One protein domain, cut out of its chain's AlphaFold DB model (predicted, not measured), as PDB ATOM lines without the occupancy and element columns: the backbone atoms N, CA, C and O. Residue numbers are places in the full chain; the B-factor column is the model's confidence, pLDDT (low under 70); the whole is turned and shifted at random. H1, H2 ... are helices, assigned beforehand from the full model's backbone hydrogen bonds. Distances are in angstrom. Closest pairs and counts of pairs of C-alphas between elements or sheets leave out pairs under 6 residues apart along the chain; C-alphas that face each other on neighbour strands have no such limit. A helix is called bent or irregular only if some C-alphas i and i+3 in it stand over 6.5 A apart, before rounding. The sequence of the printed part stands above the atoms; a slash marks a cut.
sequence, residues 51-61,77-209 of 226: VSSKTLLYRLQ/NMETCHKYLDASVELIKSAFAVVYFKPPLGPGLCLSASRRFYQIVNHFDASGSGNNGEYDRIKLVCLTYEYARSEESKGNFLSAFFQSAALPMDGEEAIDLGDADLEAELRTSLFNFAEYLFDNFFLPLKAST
ATOM      1  N   VAL A  51     126.744 122.005 139.111       31.08
ATOM      2  CA  VAL A  51     125.763 121.916 140.212       31.08
ATOM      3  C   VAL A  51     125.798 123.149 141.128       31.08
ATOM      4  O   VAL A  51     124.750 123.604 141.600       31.08
ATOM      5  N   SER A  52     126.982 123.734 141.337       40.72
ATOM      6  CA  SER A  52     127.162 124.924 142.179       40.72
ATOM      7  C   SER A  52     126.546 126.166 141.525       40.72
ATOM      8  O   SER A  52     125.648 126.794 142.092       40.72
ATOM      9  N   SER A  53     126.904 126.441 140.266       34.69
ATOM     10  CA  SER A  53     126.331 127.540 139.481       34.69
ATOM     11  C   SER A  53     124.814 127.404 139.349       34.69
ATOM     12  O   SER A  53     124.087 128.366 139.588       34.69
ATOM     13  N   LYS A  54     124.294 126.196 139.076       36.06
ATOM     14  CA  LYS A  54     122.843 125.929 139.018       36.06
ATOM     15  C   LYS A  54     122.106 126.264 140.320       36.06
ATOM     16  O   LYS A  54     120.964 126.726 140.277       36.06
ATOM     17  N   THR A  55     122.758 126.076 141.464       41.53
ATOM     18  CA  THR A  55     122.183 126.323 142.793       41.53
ATOM     19  C   THR A  55     122.148 127.812 143.138       41.53
ATOM     20  O   THR A  55     121.119 128.300 143.617       41.53
ATOM     21  N   LEU A  56     123.208 128.566 142.822       41.19
ATOM     22  CA  LEU A  56     123.195 130.030 142.926       41.19
ATOM     23  C   LEU A  56     122.142 130.644 142.010       41.19
ATOM     24  O   LEU A  56     121.401 131.533 142.419       41.19
ATOM     25  N   LEU A  57     122.053 130.142 140.779       40.59
ATOM     26  CA  LEU A  57     121.088 130.581 139.780       40.59
ATOM     27  C   LEU A  57     119.660 130.427 140.289       40.59
ATOM     28  O   LEU A  57     118.888 131.382 140.250       40.59
ATOM     29  N   TYR A  58     119.344 129.266 140.857       40.38
ATOM     30  CA  TYR A  58     118.050 129.002 141.470       40.38
ATOM     31  C   TYR A  58     117.760 129.945 142.651       40.38
ATOM     32  O   TYR A  58     116.649 130.465 142.766       40.38
ATOM     33  N   ARG A  59     118.752 130.218 143.512       41.66
ATOM     34  CA  ARG A  59     118.586 131.092 144.687       41.66
ATOM     35  C   ARG A  59     118.484 132.578 144.325       41.66
ATOM     36  O   ARG A  59     117.642 133.267 144.894       41.66
ATOM     37  N   LEU A  60     119.247 133.052 143.340       44.22
ATOM     38  CA  LEU A  60     119.147 134.416 142.811       44.22
ATOM     39  C   LEU A  60     117.837 134.627 142.039       44.22
ATOM     40  O   LEU A  60     117.171 135.634 142.253       44.22
ATOM     41  N   GLN A  61     117.408 133.666 141.211       42.56
ATOM     42  CA  GLN A  61     116.129 133.722 140.481       42.56
ATOM     43  C   GLN A  61     114.901 133.694 141.403       42.56
ATOM     44  O   GLN A  61     113.873 134.283 141.070       42.56
ATOM     45  N   ASN A  77     117.373 134.466 132.611       41.66
ATOM     46  CA  ASN A  77     117.505 133.080 132.161       41.66
ATOM     47  C   ASN A  77     118.849 132.472 132.612       41.66
ATOM     48  O   ASN A  77     119.834 133.178 132.835       41.66
ATOM     49  N   MET A  78     118.862 131.146 132.731       39.66
ATOM     50  CA  MET A  78     119.961 130.349 133.284       39.66
ATOM     51  C   MET A  78     121.318 130.597 132.615       39.66
ATOM     52  O   MET A  78     122.337 130.749 133.280       39.66
ATOM     53  N   GLU A  79     121.321 130.665 131.286       42.88
ATOM     54  CA  GLU A  79     122.526 130.846 130.476       42.88
ATOM     55  C   GLU A  79     123.094 132.263 130.616       42.88
ATOM     56  O   GLU A  79     124.305 132.474 130.599       42.88
ATOM     57  N   THR A  80     122.199 133.234 130.794       46.03
ATOM     58  CA  THR A  80     122.528 134.642 131.001       46.03
ATOM     59  C   THR A  80     123.201 134.797 132.354       46.03
ATOM     60  O   THR A  80     124.352 135.196 132.399       46.03
ATOM     61  N   CYS A  81     122.585 134.371 133.453       45.75
ATOM     62  CA  CYS A  81     123.232 134.523 134.752       45.75
ATOM     63  C   CYS A  81     124.552 133.736 134.878       45.75
ATOM     64  O   CYS A  81     125.485 134.265 135.468       45.75
ATOM     65  N   HIS A  82     124.684 132.536 134.291       44.41
ATOM     66  CA  HIS A  82     125.947 131.782 134.335       44.41
ATOM     67  C   HIS A  82     127.101 132.561 133.686       44.41
ATOM     68  O   HIS A  82     128.143 132.748 134.306       44.41
ATOM     69  N   LYS A  83     126.867 133.126 132.493       47.56
ATOM     70  CA  LYS A  83     127.837 134.002 131.819       47.56
ATOM     71  C   LYS A  83     128.162 135.254 132.636       47.56
ATOM     72  O   LYS A  83     129.270 135.763 132.536       47.56
ATOM     73  N   TYR A  84     127.214 135.763 133.422       50.69
ATOM     74  CA  TYR A  84     127.401 136.994 134.194       50.69
ATOM     75  C   TYR A  84     128.186 136.741 135.461       50.69
ATOM     76  O   TYR A  84     128.985 137.578 135.827       50.69
ATOM     77  N   LEU A  85     127.976 135.610 136.122       51.34
ATOM     78  CA  LEU A  85     128.703 135.273 137.338       51.34
ATOM     79  C   LEU A  85     130.145 134.907 137.025       51.34
ATOM     80  O   LEU A  85     131.030 135.405 137.706       51.34
ATOM     81  N   ASP A  86     130.393 134.154 135.953       51.22
ATOM     82  CA  ASP A  86     131.759 133.932 135.472       51.22
ATOM     83  C   ASP A  86     132.417 135.250 135.051       51.22
ATOM     84  O   ASP A  86     133.531 135.540 135.478       51.22
ATOM     85  N   ALA A  87     131.722 136.105 134.287       44.91
ATOM     86  CA  ALA A  87     132.265 137.403 133.893       44.91
ATOM     87  C   ALA A  87     132.520 138.322 135.097       44.91
ATOM     88  O   ALA A  87     133.570 138.949 135.135       44.91
ATOM     89  N   SER A  88     131.613 138.379 136.080       50.69
ATOM     90  CA  SER A  88     131.770 139.128 137.334       50.69
ATOM     91  C   SER A  88     132.922 138.595 138.166       50.69
ATOM     92  O   SER A  88     133.676 139.386 138.710       50.69
ATOM     93  N   VAL A  89     133.073 137.275 138.287       52.62
ATOM     94  CA  VAL A  89     134.149 136.645 139.060       52.62
ATOM     95  C   VAL A  89     135.498 136.876 138.384       52.62
ATOM     96  O   VAL A  89     136.461 137.190 139.074       52.62
ATOM     97  N   GLU A  90     135.580 136.810 137.055       50.94
ATOM     98  CA  GLU A  90     136.793 137.174 136.310       50.94
ATOM     99  C   GLU A  90     137.072 138.688 136.354       50.94
ATOM    100  O   GLU A  90     138.228 139.096 136.457       50.94
ATOM    101  N   LEU A  91     136.037 139.535 136.375       51.62
ATOM    102  CA  LEU A  91     136.166 140.980 136.600       51.62
ATOM    103  C   LEU A  91     136.587 141.307 138.031       51.62
ATOM    104  O   LEU A  91     137.381 142.217 138.212       51.62
ATOM    105  N   ILE A  92     136.109 140.577 139.037       51.66
ATOM    106  CA  ILE A  92     136.531 140.706 140.437       51.66
ATOM    107  C   ILE A  92     137.980 140.229 140.558       51.66
ATOM    108  O   ILE A  92     138.807 140.956 141.098       51.66
ATOM    109  N   LYS A  93     138.343 139.081 139.973       51.34
ATOM    110  CA  LYS A  93     139.745 138.644 139.879       51.34
ATOM    111  C   LYS A  93     140.616 139.711 139.215       51.34
ATOM    112  O   LYS A  93     141.661 140.038 139.754       51.34
ATOM    113  N   SER A  94     140.184 140.293 138.094       42.03
ATOM    114  CA  SER A  94     140.947 141.301 137.347       42.03
ATOM    115  C   SER A  94     141.020 142.661 138.056       42.03
ATOM    116  O   SER A  94     142.102 143.232 138.172       42.03
ATOM    117  N   ALA A  95     139.905 143.169 138.581       46.66
ATOM    118  CA  ALA A  95     139.835 144.448 139.283       46.66
ATOM    119  C   ALA A  95     140.609 144.404 140.603       46.66
ATOM    120  O   ALA A  95     141.325 145.351 140.922       46.66
ATOM    121  N   PHE A  96     140.545 143.292 141.340       47.09
ATOM    122  CA  PHE A  96     141.336 143.131 142.558       47.09
ATOM    123  C   PHE A  96     142.799 142.760 142.275       47.09
ATOM    124  O   PHE A  96     143.665 143.206 143.023       47.09
ATOM    125  N   ALA A  97     143.118 142.073 141.168       44.19
ATOM    126  CA  ALA A  97     144.507 141.823 140.757       44.19
ATOM    127  C   ALA A  97     145.260 143.104 140.355       44.19
ATOM    128  O   ALA A  97     146.466 143.199 140.573       44.19
ATOM    129  N   VAL A  98     144.571 144.100 139.784       43.25
ATOM    130  CA  VAL A  98     145.192 145.381 139.398       43.25
ATOM    131  C   VAL A  98     145.331 146.339 140.590       43.25
ATOM    132  O   VAL A  98     146.241 147.165 140.597       43.25
ATOM    133  N   VAL A  99     144.479 146.224 141.615       47.16
ATOM    134  CA  VAL A  99     144.471 147.152 142.762       47.16
ATOM    135  C   VAL A  99     145.229 146.604 143.986       47.16
ATOM    136  O   VAL A  99     145.719 147.395 144.790       47.16
ATOM    137  N   TYR A 100     145.422 145.286 144.121       42.97
ATOM    138  CA  TYR A 100     146.032 144.695 145.317       42.97
ATOM    139  C   TYR A 100     146.984 143.539 144.995       42.97
ATOM    140  O   TYR A 100     146.642 142.368 145.128       42.97
ATOM    141  N   PHE A 101     148.246 143.864 144.700       42.91
ATOM    142  CA  PHE A 101     149.365 142.944 144.941       42.91
ATOM    143  C   PHE A 101     149.556 142.799 146.466       42.91
ATOM    144  O   PHE A 101     150.484 143.344 147.062       42.91
ATOM    145  N   LYS A 102     148.616 142.125 147.135       53.12
ATOM    146  CA  LYS A 102     148.730 141.728 148.539       53.12
ATOM    147  C   LYS A 102     148.956 140.215 148.558       53.12
ATOM    148  O   LYS A 102     148.276 139.511 147.817       53.12
ATOM    149  N   PRO A 103     149.904 139.700 149.362       59.28
ATOM    150  CA  PRO A 103     150.063 138.261 149.526       59.28
ATOM    151  C   PRO A 103     148.714 137.623 149.882       59.28
ATOM    152  O   PRO A 103     147.961 138.249 150.644       59.28
ATOM    153  N   PRO A 104     148.414 136.409 149.379       65.50
ATOM    154  CA  PRO A 104     147.223 135.675 149.781       65.50
ATOM    155  C   PRO A 104     147.088 135.691 151.304       65.50
ATOM    156  O   PRO A 104     148.086 135.538 152.017       65.50
ATOM    157  N   LEU A 105     145.874 135.921 151.810       74.38
ATOM    158  CA  LEU A 105     145.651 135.914 153.254       74.38
ATOM    159  C   LEU A 105     146.126 134.573 153.825       74.38
ATOM    160  O   LEU A 105     145.803 133.512 153.290       74.38
ATOM    161  N   GLY A 106     146.888 134.621 154.920       78.00
ATOM    162  CA  GLY A 106     147.301 133.406 155.617       78.00
ATOM    163  C   GLY A 106     146.073 132.579 156.036       78.00
ATOM    164  O   GLY A 106     145.045 133.173 156.376       78.00
ATOM    165  N   PRO A 107     146.148 131.235 156.065       77.62
ATOM    166  CA  PRO A 107     144.979 130.383 156.314       77.62
ATOM    167  C   PRO A 107     144.212 130.729 157.600       77.62
ATOM    168  O   PRO A 107     142.986 130.823 157.584       77.62
ATOM    169  N   GLY A 108     144.927 131.002 158.700       80.81
ATOM    170  CA  GLY A 108     144.310 131.393 159.975       80.81
ATOM    171  C   GLY A 108     143.585 132.742 159.914       80.81
ATOM    172  O   GLY A 108     142.489 132.885 160.454       80.81
ATOM    173  N   LEU A 109     144.151 133.710 159.187       84.81
ATOM    174  CA  LEU A 109     143.536 135.021 158.974       84.81
ATOM    175  C   LEU A 109     142.277 134.910 158.107       84.81
ATOM    176  O   LEU A 109     141.262 135.524 158.422       84.81
ATOM    177  N   CYS A 110     142.322 134.091 157.051       85.38
ATOM    178  CA  CYS A 110     141.167 133.837 156.192       85.38
ATOM    179  C   CYS A 110     140.019 133.191 156.982       85.38
ATOM    180  O   CYS A 110     138.875 133.634 156.880       85.38
ATOM    181  N   LEU A 111     140.315 132.197 157.829       88.06
ATOM    182  CA  LEU A 111     139.315 131.543 158.673       88.06
ATOM    183  C   LEU A 111     138.665 132.522 159.663       88.06
ATOM    184  O   LEU A 111     137.438 132.565 159.768       88.06
ATOM    185  N   SER A 112     139.476 133.332 160.352       89.25
ATOM    186  CA  SER A 112     138.976 134.341 161.296       89.25
ATOM    187  C   SER A 112     138.089 135.377 160.599       89.25
ATOM    188  O   SER A 112     136.939 135.586 160.995       89.25
ATOM    189  N   ALA A 113     138.565 135.937 159.483       91.06
ATOM    190  CA  ALA A 113     137.813 136.893 158.679       91.06
ATOM    191  C   ALA A 113     136.496 136.296 158.157       91.06
ATOM    192  O   ALA A 113     135.456 136.946 158.222       91.06
ATOM    193  N   SER A 114     136.509 135.039 157.706       91.81
ATOM    194  CA  SER A 114     135.308 134.335 157.238       91.81
ATOM    195  C   SER A 114     134.279 134.170 158.360       91.81
ATOM    196  O   SER A 114     133.100 134.461 158.172       91.81
ATOM    197  N   ARG A 115     134.717 133.762 159.560       91.94
ATOM    198  CA  ARG A 115     133.838 133.633 160.733       91.94
ATOM    199  C   ARG A 115     133.194 134.971 161.095       91.94
ATOM    200  O   ARG A 115     131.983 135.025 161.300       91.94
ATOM    201  N   ARG A 116     133.989 136.042 161.146       92.94
ATOM    202  CA  ARG A 116     133.516 137.406 161.431       92.94
ATOM    203  C   ARG A 116     132.546 137.900 160.356       92.94
ATOM    204  O   ARG A 116     131.507 138.465 160.678       92.94
ATOM    205  N   PHE A 117     132.833 137.627 159.085       94.31
ATOM    206  CA  PHE A 117     131.951 137.974 157.972       94.31
ATOM    207  C   PHE A 117     130.576 137.309 158.115       94.31
ATOM    208  O   PHE A 117     129.555 137.992 158.050       94.31
ATOM    209  N   TYR A 118     130.531 136.004 158.401       92.81
ATOM    210  CA  TYR A 118     129.262 135.307 158.619       92.81
ATOM    211  C   TYR A 118     128.515 135.788 159.866       92.81
ATOM    212  O   TYR A 118     127.288 135.827 159.840       92.81
ATOM    213  N   GLN A 119     129.208 136.195 160.935       92.00
ATOM    214  CA  GLN A 119     128.554 136.826 162.092       92.00
ATOM    215  C   GLN A 119     127.780 138.083 161.670       92.00
ATOM    216  O   GLN A 119     126.602 138.211 161.998       92.00
ATOM    217  N   ILE A 120     128.416 138.958 160.884       92.50
ATOM    218  CA  ILE A 120     127.808 140.196 160.379       92.50
ATOM    219  C   ILE A 120     126.618 139.883 159.462       92.50
ATOM    220  O   ILE A 120     125.518 140.399 159.660       92.50
ATOM    221  N   VAL A 121     126.821 139.028 158.454       91.25
ATOM    222  CA  VAL A 121     125.789 138.709 157.457       91.25
ATOM    223  C   VAL A 121     124.575 138.047 158.107       91.25
ATOM    224  O   VAL A 121     123.451 138.466 157.839       91.25
ATOM    225  N   ASN A 122     124.780 137.064 158.987       90.44
ATOM    226  CA  ASN A 122     123.682 136.340 159.632       90.44
ATOM    227  C   ASN A 122     122.855 137.242 160.556       90.44
ATOM    228  O   ASN A 122     121.631 137.118 160.591       90.44
ATOM    229  N   HIS A 123     123.508 138.165 161.272       90.81
ATOM    230  CA  HIS A 123     122.825 139.144 162.120       90.81
ATOM    231  C   HIS A 123     121.860 140.012 161.309       90.81
ATOM    232  O   HIS A 123     120.685 140.151 161.652       90.81
ATOM    233  N   PHE A 124     122.320 140.541 160.173       88.81
ATOM    234  CA  PHE A 124     121.493 141.417 159.349       88.81
ATOM    235  C   PHE A 124     120.480 140.672 158.465       88.81
ATOM    236  O   PHE A 124     119.420 141.238 158.176       88.81
ATOM    237  N   ASP A 125     120.756 139.432 158.048       83.50
ATOM    238  CA  ASP A 125     119.802 138.610 157.284       83.50
ATOM    239  C   ASP A 125     118.588 138.238 158.151       83.50
ATOM    240  O   ASP A 125     117.443 138.377 157.717       83.50
ATOM    241  N   ALA A 126     118.817 137.896 159.426       76.88
ATOM    242  CA  ALA A 126     117.754 137.618 160.396       76.88
ATOM    243  C   ALA A 126     116.834 138.829 160.651       76.88
ATOM    244  O   ALA A 126     115.648 138.665 160.935       76.88
ATOM    245  N   SER A 127     117.359 140.049 160.499       68.38
ATOM    246  CA  SER A 127     116.605 141.302 160.633       68.38
ATOM    247  C   SER A 127     115.649 141.561 159.449       68.38
ATOM    248  O   SER A 127     114.801 142.451 159.512       68.38
ATOM    249  N   GLY A 128     115.768 140.815 158.338       65.38
ATOM    250  CA  GLY A 128     114.912 140.960 157.148       65.38
ATOM    251  C   GLY A 128     115.050 142.308 156.427       65.38
ATOM    252  O   GLY A 128     114.262 142.650 155.547       65.38
ATOM    253  N   SER A 129     116.056 143.091 156.803       66.88
ATOM    254  CA  SER A 129     116.133 144.522 156.524       66.88
ATOM    255  C   SER A 129     117.124 144.854 155.391       66.88
ATOM    256  O   SER A 129     117.471 146.011 155.165       66.88
ATOM    257  N   GLY A 130     117.597 143.838 154.661       67.19
ATOM    258  CA  GLY A 130     118.588 143.958 153.582       67.19
ATOM    259  C   GLY A 130     118.054 144.446 152.233       67.19
ATOM    260  O   GLY A 130     118.838 144.837 151.367       67.19
ATOM    261  N   ASN A 131     116.735 144.443 152.039       73.44
ATOM    262  CA  ASN A 131     116.109 144.723 150.749       73.44
ATOM    263  C   ASN A 131     116.011 146.239 150.482       73.44
ATOM    264  O   ASN A 131     115.498 146.977 151.322       73.44
ATOM    265  N   ASN A 132     116.491 146.710 149.325       71.50
ATOM    266  CA  ASN A 132     116.365 148.113 148.886       71.50
ATOM    267  C   ASN A 132     115.218 148.339 147.873       71.50
ATOM    268  O   ASN A 132     115.068 149.431 147.333       71.50
ATOM    269  N   GLY A 133     114.404 147.315 147.612       67.19
ATOM    270  CA  GLY A 133     113.338 147.303 146.613       67.19
ATOM    271  C   GLY A 133     113.768 146.702 145.274       67.19
ATOM    272  O   GLY A 133     112.949 146.041 144.638       67.19
ATOM    273  N   GLU A 134     115.032 146.861 144.869       67.44
ATOM    274  CA  GLU A 134     115.563 146.297 143.622       67.44
ATOM    275  C   GLU A 134     116.220 144.934 143.847       67.44
ATOM    276  O   GLU A 134     116.048 144.030 143.027       67.44
ATOM    277  N   TYR A 135     116.949 144.776 144.951       72.88
ATOM    278  CA  TYR A 135     117.610 143.533 145.326       72.88
ATOM    279  C   TYR A 135     117.857 143.425 146.831       72.88
ATOM    280  O   TYR A 135     117.743 144.381 147.601       72.88
ATOM    281  N   ASP A 136     118.206 142.213 147.256       83.62
ATOM    282  CA  ASP A 136     118.653 141.939 148.615       83.62
ATOM    283  C   ASP A 136     120.167 142.166 148.716       83.62
ATOM    284  O   ASP A 136     120.965 141.383 148.194       83.62
ATOM    285  N   ARG A 137     120.556 143.267 149.367       86.38
ATOM    286  CA  ARG A 137     121.960 143.684 149.500       86.38
ATOM    287  C   ARG A 137     122.785 142.685 150.296       86.38
ATOM    288  O   ARG A 137     123.924 142.409 149.936       86.38
ATOM    289  N   ILE A 138     122.198 142.116 151.345       87.69
ATOM    290  CA  ILE A 138     122.883 141.175 152.233       87.69
ATOM    291  C   ILE A 138     123.176 139.890 151.465       87.69
ATOM    292  O   ILE A 138     124.311 139.413 151.456       87.69
ATOM    293  N   LYS A 139     122.181 139.381 150.729       84.25
ATOM    294  CA  LYS A 139     122.373 138.206 149.872       84.25
ATOM    295  C   LYS A 139     123.353 138.462 148.738       84.25
ATOM    296  O   LYS A 139     124.131 137.566 148.436       84.25
ATOM    297  N   LEU A 140     123.357 139.649 148.126       84.31
ATOM    298  CA  LEU A 140     124.334 139.981 147.085       84.31
ATOM    299  C   LEU A 140     125.769 139.849 147.612       84.31
ATOM    300  O   LEU A 140     126.587 139.172 146.992       84.31
ATOM    301  N   VAL A 141     126.059 140.455 148.766       88.56
ATOM    302  CA  VAL A 141     127.389 140.404 149.391       88.56
ATOM    303  C   VAL A 141     127.746 138.965 149.777       88.56
ATOM    304  O   VAL A 141     128.816 138.486 149.406       88.56
ATOM    305  N   CYS A 142     126.837 138.248 150.446       88.56
ATOM    306  CA  CYS A 142     127.053 136.861 150.869       88.56
ATOM    307  C   CYS A 142     127.340 135.925 149.688       88.56
ATOM    308  O   CYS A 142     128.345 135.220 149.672       88.56
ATOM    309  N   LEU A 143     126.507 135.972 148.648       80.81
ATOM    310  CA  LEU A 143     126.655 135.108 147.480       80.81
ATOM    311  C   LEU A 143     127.897 135.464 146.652       80.81
ATOM    312  O   LEU A 143     128.518 134.576 146.077       80.81
ATOM    313  N   THR A 144     128.302 136.736 146.610       82.38
ATOM    314  CA  THR A 144     129.556 137.127 145.941       82.38
ATOM    315  C   THR A 144     130.767 136.495 146.633       82.38
ATOM    316  O   THR A 144     131.685 136.033 145.957       82.38
ATOM    317  N   TYR A 145     130.753 136.418 147.967       86.69
ATOM    318  CA  TYR A 145     131.778 135.715 148.736       86.69
ATOM    319  C   TYR A 145     131.715 134.192 148.559       86.69
ATOM    320  O   TYR A 145     132.723 133.573 148.221       86.69
ATOM    321  N   GLU A 146     130.541 133.582 148.762       82.62
ATOM    322  CA  GLU A 146     130.361 132.123 148.713       82.62
ATOM    323  C   GLU A 146     130.812 131.520 147.374       82.62
ATOM    324  O   GLU A 146     131.359 130.417 147.342       82.62
ATOM    325  N   TYR A 147     130.617 132.255 146.275       75.06
ATOM    326  CA  TYR A 147     130.884 131.776 144.917       75.06
ATOM    327  C   TYR A 147     132.185 132.294 144.316       75.06
ATOM    328  O   TYR A 147     132.494 132.004 143.157       75.06
ATOM    329  N   ALA A 148     132.996 133.002 145.100       76.00
ATOM    330  CA  ALA A 148     134.378 133.243 144.731       76.00
ATOM    331  C   ALA A 148     135.107 131.892 144.565       76.00
ATOM    332  O   ALA A 148     135.194 131.083 145.489       76.00
ATOM    333  N   ARG A 149     135.618 131.640 143.350       72.12
ATOM    334  CA  ARG A 149     136.117 130.317 142.922       72.12
ATOM    335  C   ARG A 149     137.404 129.862 143.609       72.12
ATOM    336  O   ARG A 149     137.649 128.664 143.683       72.12
ATOM    337  N   SER A 150     138.252 130.796 144.030       72.62
ATOM    338  CA  SER A 150     139.539 130.496 144.662       72.62
ATOM    339  C   SER A 150     139.598 131.065 146.072       72.62
ATOM    340  O   SER A 150     139.005 132.105 146.359       72.62
ATOM    341  N   GLU A 151     140.375 130.415 146.936       76.88
ATOM    342  CA  GLU A 151     140.650 130.913 148.287       76.88
ATOM    343  C   GLU A 151     141.337 132.287 148.260       76.88
ATOM    344  O   GLU A 151     141.060 133.140 149.097       76.88
ATOM    345  N   GLU A 152     142.142 132.560 147.231       76.50
ATOM    346  CA  GLU A 152     142.691 133.893 146.973       76.50
ATOM    347  C   GLU A 152     141.589 134.926 146.691       76.50
ATOM    348  O   GLU A 152     141.578 136.002 147.284       76.50
ATOM    349  N   SER A 153     140.616 134.597 145.836       74.50
ATOM    350  CA  SER A 153     139.497 135.493 145.525       74.50
ATOM    351  C   SER A 153     138.612 135.738 146.747       74.50
ATOM    352  O   SER A 153     138.167 136.866 146.954       74.50
ATOM    353  N   LYS A 154     138.374 134.709 147.569       82.00
ATOM    354  CA  LYS A 154     137.677 134.847 148.854       82.00
ATOM    355  C   LYS A 154     138.455 135.738 149.813       82.00
ATOM    356  O   LYS A 154     137.872 136.627 150.426       82.00
ATOM    357  N   GLY A 155     139.770 135.547 149.910       82.56
ATOM    358  CA  GLY A 155     140.631 136.373 150.747       82.56
ATOM    359  C   GLY A 155     140.640 137.840 150.312       82.56
ATOM    360  O   GLY A 155     140.494 138.730 151.146       82.56
ATOM    361  N   ASN A 156     140.717 138.102 149.008       82.38
ATOM    362  CA  ASN A 156     140.647 139.456 148.455       82.38
ATOM    363  C   ASN A 156     139.292 140.112 148.736       82.38
ATOM    364  O   ASN A 156     139.250 141.263 149.169       82.38
ATOM    365  N   PHE A 157     138.197 139.367 148.562       86.88
ATOM    366  CA  PHE A 157     136.858 139.835 148.911       86.88
ATOM    367  C   PHE A 157     136.769 140.229 150.389       86.88
ATOM    368  O   PHE A 157     136.333 141.336 150.702       86.88
ATOM    369  N   LEU A 158     137.206 139.347 151.296       90.44
ATOM    370  CA  LEU A 158     137.173 139.608 152.735       90.44
ATOM    371  C   LEU A 158     138.019 140.836 153.072       90.44
ATOM    372  O   LEU A 158     137.540 141.740 153.750       90.44
ATOM    373  N   SER A 159     139.238 140.919 152.533       88.25
ATOM    374  CA  SER A 159     140.110 142.076 152.733       88.25
ATOM    375  C   SER A 159     139.442 143.379 152.294       88.25
ATOM    376  O   SER A 159     139.511 144.366 153.023       88.25
ATOM    377  N   ALA A 160     138.783 143.390 151.136       87.94
ATOM    378  CA  ALA A 160     138.084 144.564 150.625       87.94
ATOM    379  C   ALA A 160     136.889 144.952 151.503       87.94
ATOM    380  O   ALA A 160     136.729 146.121 151.854       87.94
ATOM    381  N   PHE A 161     136.078 143.969 151.896       91.56
ATOM    382  CA  PHE A 161     134.925 144.183 152.759       91.56
ATOM    383  C   PHE A 161     135.341 144.757 154.119       91.56
ATOM    384  O   PHE A 161     134.869 145.828 154.500       91.56
ATOM    385  N   PHE A 162     136.273 144.107 154.823       91.69
ATOM    386  CA  PHE A 162     136.731 144.559 156.140       91.69
ATOM    387  C   PHE A 162     137.432 145.921 156.079       91.69
ATOM    388  O   PHE A 162     137.221 146.750 156.963       91.69
ATOM    389  N   GLN A 163     138.185 146.198 155.009       90.12
ATOM    390  CA  GLN A 163     138.751 147.525 154.775       90.12
ATOM    391  C   GLN A 163     137.653 148.583 154.585       90.12
ATOM    392  O   GLN A 163     137.753 149.666 155.157       90.12
ATOM    393  N   SER A 164     136.605 148.278 153.814       89.19
ATOM    394  CA  SER A 164     135.484 149.203 153.591       89.19
ATOM    395  C   SER A 164     134.666 149.469 154.858       89.19
ATOM    396  O   SER A 164     134.176 150.577 155.043       89.19
ATOM    397  N   ALA A 165     134.567 148.473 155.743       90.62
ATOM    398  CA  ALA A 165     133.864 148.560 157.018       90.62
ATOM    399  C   ALA A 165     134.731 149.118 158.160       90.62
ATOM    400  O   ALA A 165     134.269 149.162 159.295       90.62
ATOM    401  N   ALA A 166     135.988 149.492 157.884       89.88
ATOM    402  CA  ALA A 166     136.964 149.929 158.884       89.88
ATOM    403  C   ALA A 166     137.095 148.968 160.088       89.88
ATOM    404  O   ALA A 166     137.367 149.393 161.211       89.88
ATOM    405  N   LEU A 167     136.931 147.663 159.848       90.00
ATOM    406  CA  LEU A 167     136.985 146.628 160.876       90.00
ATOM    407  C   LEU A 167     138.268 145.792 160.786       90.00
ATOM    408  O   LEU A 167     138.705 145.445 159.685       90.00
ATOM    409  N   PRO A 168     138.830 145.360 161.929       88.44
ATOM    410  CA  PRO A 168     139.903 144.380 161.931       88.44
ATOM    411  C   PRO A 168     139.397 143.004 161.470       88.44
ATOM    412  O   PRO A 168     138.339 142.520 161.896       88.44
ATOM    413  N   MET A 169     140.192 142.363 160.611       85.62
ATOM    414  CA  MET A 169     139.950 141.006 160.106       85.62
ATOM    415  C   MET A 169     140.276 139.917 161.139       85.62
ATOM    416  O   MET A 169     139.708 138.832 161.071       85.62
ATOM    417  N   ASP A 170     141.190 140.191 162.071       82.69
ATOM    418  CA  ASP A 170     141.851 139.227 162.960       82.69
ATOM    419  C   ASP A 170     141.464 139.347 164.440       82.69
ATOM    420  O   ASP A 170     142.203 138.909 165.314       82.69
ATOM    421  N   GLY A 171     140.286 139.888 164.750       75.25
ATOM    422  CA  GLY A 171     139.837 139.969 166.141       75.25
ATOM    423  C   GLY A 171     139.477 138.597 166.723       75.25
ATOM    424  O   GLY A 171     138.660 137.878 166.140       75.25
ATOM    425  N   GLU A 172     140.050 138.266 167.882       69.75
ATOM    426  CA  GLU A 172     139.732 137.038 168.630       69.75
ATOM    427  C   GLU A 172     138.343 137.083 169.282       69.75
ATOM    428  O   GLU A 172     137.677 136.058 169.437       69.75
ATOM    429  N   GLU A 173     137.878 138.286 169.617       77.00
ATOM    430  CA  GLU A 173     136.564 138.521 170.205       77.00
ATOM    431  C   GLU A 173     135.478 138.588 169.127       77.00
ATOM    432  O   GLU A 173     135.687 139.106 168.021       77.00
ATOM    433  N   ALA A 174     134.292 138.066 169.454       79.25
ATOM    434  CA  ALA A 174     133.116 138.230 168.609       79.25
ATOM    435  C   ALA A 174     132.795 139.722 168.443       79.25
ATOM    436  O   ALA A 174     133.003 140.513 169.359       79.25
ATOM    437  N   ILE A 175     132.289 140.103 167.271       86.00
ATOM    438  CA  ILE A 175     131.849 141.480 167.037       86.00
ATOM    439  C   ILE A 175     130.653 141.749 167.953       86.00
ATOM    440  O   ILE A 175     129.664 141.015 167.892       86.00
ATOM    441  N   ASP A 176     130.751 142.781 168.793       86.50
ATOM    442  CA  ASP A 176     129.656 143.197 169.667       86.50
ATOM    443  C   ASP A 176     128.571 143.912 168.856       86.50
ATOM    444  O   ASP A 176     128.533 145.132 168.739       86.50
ATOM    445  N   LEU A 177     127.685 143.121 168.258       85.56
ATOM    446  CA  LEU A 177     126.519 143.607 167.517       85.56
ATOM    447  C   LEU A 177     125.369 144.038 168.450       85.56
ATOM    448  O   LEU A 177     124.257 144.247 167.974       85.56
ATOM    449  N   GLY A 178     125.606 144.116 169.767       85.31
ATOM    450  CA  GLY A 178     124.690 144.716 170.740       85.31
ATOM    451  C   GLY A 178     124.905 146.219 170.938       85.31
ATOM    452  O   GLY A 178     124.006 146.898 171.439       85.31
ATOM    453  N   ASP A 179     126.064 146.747 170.535       90.81
ATOM    454  CA  ASP A 179     126.306 148.186 170.441       90.81
ATOM    455  C   ASP A 179     125.542 148.755 169.237       90.81
ATOM    456  O   ASP A 179     125.844 148.451 168.081       90.81
ATOM    457  N   ALA A 180     124.534 149.585 169.518       90.12
ATOM    458  CA  ALA A 180     123.644 150.142 168.506       90.12
ATOM    459  C   ALA A 180     124.359 151.071 167.509       90.12
ATOM    460  O   ALA A 180     123.956 151.129 166.343       90.12
ATOM    461  N   ASP A 181     125.402 151.786 167.943       91.69
ATOM    462  CA  ASP A 181     126.143 152.703 167.076       91.69
ATOM    463  C   ASP A 181     127.019 151.894 166.110       91.69
ATOM    464  O   ASP A 181     126.938 152.075 164.890       91.69
ATOM    465  N   LEU A 182     127.764 150.916 166.635       90.75
ATOM    466  CA  LEU A 182     128.561 149.995 165.822       90.75
ATOM    467  C   LEU A 182     127.684 149.182 164.859       90.75
ATOM    468  O   LEU A 182     128.015 149.033 163.681       90.75
ATOM    469  N   GLU A 183     126.548 148.664 165.330       92.62
ATOM    470  CA  GLU A 183     125.599 147.921 164.503       92.62
ATOM    471  C   GLU A 183     125.110 148.775 163.320       92.62
ATOM    472  O   GLU A 183     125.103 148.313 162.173       92.62
ATOM    473  N   ALA A 184     124.733 150.033 163.568       91.75
ATOM    474  CA  ALA A 184     124.263 150.944 162.529       91.75
ATOM    475  C   ALA A 184     125.361 151.291 161.504       91.75
ATOM    476  O   ALA A 184     125.093 151.328 160.293       91.75
ATOM    477  N   GLU A 185     126.598 151.505 161.956       93.25
ATOM    478  CA  GLU A 185     127.751 151.755 161.084       93.25
ATOM    479  C   GLU A 185     128.090 150.539 160.215       93.25
ATOM    480  O   GLU A 185     128.296 150.669 159.000       93.25
ATOM    481  N   LEU A 186     128.072 149.335 160.791       93.12
ATOM    482  CA  LEU A 186     128.331 148.097 160.054       93.12
ATOM    483  C   LEU A 186     127.248 147.791 159.039       93.12
ATOM    484  O   LEU A 186     127.547 147.393 157.911       93.12
ATOM    485  N   ARG A 187     125.994 148.033 159.405       92.81
ATOM    486  CA  ARG A 187     124.869 147.923 158.487       92.81
ATOM    487  C   ARG A 187     125.037 148.856 157.291       92.81
ATOM    488  O   ARG A 187     124.849 148.443 156.148       92.81
ATOM    489  N   THR A 188     125.414 150.104 157.555       93.50
ATOM    490  CA  THR A 188     125.670 151.107 156.516       93.50
ATOM    491  C   THR A 188     126.829 150.680 155.619       93.50
ATOM    492  O   THR A 188     126.699 150.711 154.396       93.50
ATOM    493  N   SER A 189     127.926 150.199 156.204       93.75
ATOM    494  CA  SER A 189     129.098 149.714 155.468       93.75
ATOM    495  C   SER A 189     128.768 148.513 154.583       93.75
ATOM    496  O   SER A 189     129.120 148.500 153.406       93.75
ATOM    497  N   LEU A 190     128.018 147.538 155.106       93.69
ATOM    498  CA  LEU A 190     127.560 146.369 154.355       93.69
ATOM    499  C   LEU A 190     126.706 146.769 153.147       93.69
ATOM    500  O   LEU A 190     126.872 146.224 152.055       93.69
ATOM    501  N   PHE A 191     125.804 147.732 153.326       92.81
ATOM    502  CA  PHE A 191     124.965 148.221 152.238       92.81
ATOM    503  C   PHE A 191     125.763 149.000 151.206       92.81
ATOM    504  O   PHE A 191     125.621 148.719 150.022       92.81
ATOM    505  N   ASN A 192     126.642 149.903 151.631       93.00
ATOM    506  CA  ASN A 192     127.510 150.642 150.719       93.00
ATOM    507  C   ASN A 192     128.423 149.703 149.924       93.00
ATOM    508  O   ASN A 192     128.634 149.914 148.734       93.00
ATOM    509  N   PHE A 193     128.918 148.633 150.550       93.50
ATOM    510  CA  PHE A 193     129.688 147.608 149.856       93.50
ATOM    511  C   PHE A 193     128.837 146.855 148.824       93.50
ATOM    512  O   PHE A 193     129.299 146.597 147.715       93.50
ATOM    513  N   ALA A 194     127.573 146.557 149.138       89.25
ATOM    514  CA  ALA A 194     126.642 145.953 148.185       89.25
ATOM    515  C   ALA A 194     126.350 146.868 146.982       89.25
ATOM    516  O   ALA A 194     126.334 146.385 145.852       89.25
ATOM    517  N   GLU A 195     126.126 148.166 147.211       88.69
ATOM    518  CA  GLU A 195     125.949 149.160 146.139       88.69
ATOM    519  C   GLU A 195     127.229 149.278 145.297       88.69
ATOM    520  O   GLU A 195     127.169 149.209 144.074       88.69
ATOM    521  N   TYR A 196     128.410 149.321 145.928       86.50
ATOM    522  CA  TYR A 196     129.693 149.309 145.218       86.50
ATOM    523  C   TYR A 196     129.837 148.077 144.319       86.50
ATOM    524  O   TYR A 196     130.189 148.211 143.144       86.50
ATOM    525  N   LEU A 197     129.550 146.884 144.850       84.75
ATOM    526  CA  LEU A 197     129.592 145.653 144.068       84.75
ATOM    527  C   LEU A 197     128.636 145.742 142.878       84.75
ATOM    528  O   LEU A 197     129.007 145.434 141.743       84.75
ATOM    529  N   PHE A 198     127.406 146.183 143.137       82.31
ATOM    530  CA  PHE A 198     126.378 146.306 142.123       82.31
ATOM    531  C   PHE A 198     126.782 147.281 141.015       82.31
ATOM    532  O   PHE A 198     126.825 146.876 139.857       82.31
ATOM    533  N   ASP A 199     127.167 148.508 141.352       81.62
ATOM    534  CA  ASP A 199     127.485 149.563 140.389       81.62
ATOM    535  C   ASP A 199     128.736 149.273 139.558       81.62
ATOM    536  O   ASP A 199     128.785 149.609 138.375       81.62
ATOM    537  N   ASN A 200     129.748 148.638 140.154       78.38
ATOM    538  CA  ASN A 200     131.036 148.434 139.488       78.38
ATOM    539  C   ASN A 200     131.118 147.111 138.729       78.38
ATOM    540  O   ASN A 200     131.824 147.031 137.723       78.38
ATOM    541  N   PHE A 201     130.395 146.080 139.172       76.00
ATOM    542  CA  PHE A 201     130.504 144.746 138.583       76.00
ATOM    543  C   PHE A 201     129.199 144.288 137.941       76.00
ATOM    544  O   PHE A 201     129.216 143.814 136.809       76.00
ATOM    545  N   PHE A 202     128.051 144.464 138.595       74.81
ATOM    546  CA  PHE A 202     126.789 143.902 138.097       74.81
ATOM    547  C   PHE A 202     126.034 144.837 137.139       74.81
ATOM    548  O   PHE A 202     125.412 144.364 136.185       74.81
ATOM    549  N   LEU A 203     126.113 146.155 137.326       72.56
ATOM    550  CA  LEU A 203     125.451 147.154 136.490       72.56
ATOM    551  C   LEU A 203     126.054 147.231 135.073       72.56
ATOM    552  O   LEU A 203     125.277 147.200 134.112       72.56
ATOM    553  N   PRO A 204     127.393 147.235 134.878       69.75
ATOM    554  CA  PRO A 204     127.984 147.179 133.541       69.75
ATOM    555  C   PRO A 204     127.581 145.906 132.789       69.75
ATOM    556  O   PRO A 204     127.316 145.938 131.585       69.75
ATOM    557  N   LEU A 205     127.440 144.791 133.511       62.66
ATOM    558  CA  LEU A 205     126.968 143.534 132.942       62.66
ATOM    559  C   LEU A 205     125.482 143.589 132.571       62.66
ATOM    560  O   LEU A 205     125.124 143.140 131.482       62.66
ATOM    561  N   LYS A 206     124.618 144.208 133.394       58.84
ATOM    562  CA  LYS A 206     123.217 144.485 133.013       58.84
ATOM    563  C   LYS A 206     123.133 145.331 131.736       58.84
ATOM    564  O   LYS A 206     122.236 145.123 130.921       58.84
ATOM    565  N   ALA A 207     124.031 146.300 131.557       54.34
ATOM    566  CA  ALA A 207     124.033 147.175 130.387       54.34
ATOM    567  C   ALA A 207     124.487 146.450 129.105       54.34
ATOM    568  O   ALA A 207     123.901 146.670 128.044       54.34
ATOM    569  N   SER A 208     125.479 145.558 129.214       51.09
ATOM    570  CA  SER A 208     126.072 144.802 128.097       51.09
ATOM    571  C   SER A 208     125.082 143.881 127.368       51.09
ATOM    572  O   SER A 208     125.264 143.524 126.206       51.09
ATOM    573  N   THR A 209     123.984 143.508 128.021       48.25
ATOM    574  CA  THR A 209     123.065 142.478 127.517       48.25
ATOM    575  C   THR A 209     121.742 142.995 126.998       48.25
ATOM    576  O   THR A 209     120.904 142.213 126.532       48.25
TER     577      THR A 209
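What this domain is: This is residues 51 to 61 and 77 to 209 of the 226 residues of an uncharacterized protein of Fusarium oxysporum (UniProt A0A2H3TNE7). One long helix, H6, runs along one side of a rounded body of crossed helices, with the short H4 and H5 packed on it in the middle, H2 crossing it towards its last residues and H3 close to its first half. H1 sits on the side away from H6, by the first residues of H2, and a long loop, residues 165 to 179, leads from H5 to the start of H6. The printed part has 144 residues with six named helices, H1 to H6 in that order along the chain, and no named strand; its class is all helix. It is compact, with a radius of gyration of the C-alphas of 15.2 A and spans of 43 by 37 by 27 A.

Where its parts are: H6, residues 180 to 208, is 40.8 A long, from C-alpha 180 at (123.644, 150.142, 168.506) to C-alpha 208 at (126.072, 144.802, 128.097). It has a kink of 32 degrees near residue 199; it is neither bent nor irregular, but only just: C-alphas 200 and 203 are 6.5 A apart. H2, residues 78 to 99, is 31.2 A long, and H3, residues 107 to 126, 28.5 A. H5 is residues 151 to 164, H4 residues 137 to 146. H1, residues 51 to 61, begins at C-alpha 51, (125.763, 121.916, 140.212).

How they stand to each other: H6 touches H4 with residues 190 to 197 alone, about perpendicular at 73 degrees; the closest C-alphas, of Arg 137 and Ala 194, are 5.4 A apart. The hub is H5, which touches H2, H3, H4 and H6. H4 and H5 form a helical hairpin at 32 degrees, a shallow tilt only just short of steep, closest at the C-alphas of Tyr 145 and Lys 154, 6.0 A. H3 and H4 form another, at 28 degrees, closest at Asp 125 and Ile 138, 6.4 A between C-alphas. H2 touches H6 with residues 84 to 92 alone; the closest C-alphas, of Ser 88 and Phe 201, are 5.9 A apart. H1 touches H2, closest at the C-alphas of Leu 57 and Met 78, 6.6 A. H2 and H3 are apart. Every O i to N i+4 pair is within hydrogen-bond range in H1 to H5, and 22 of 25 in H6.

The domain as a whole: The C-alphas farthest apart, of Glu 173 and Thr 209, are 44.9 A from each other. Residues 62 to 76 are not printed; C-alphas 61 and 77 are 8.5 A apart across the cut. The link from H5 to H6 is long. Mean pLDDT of the printed part is 72.7, and residues 51 to 61 and 77 to 104 are among those under 70.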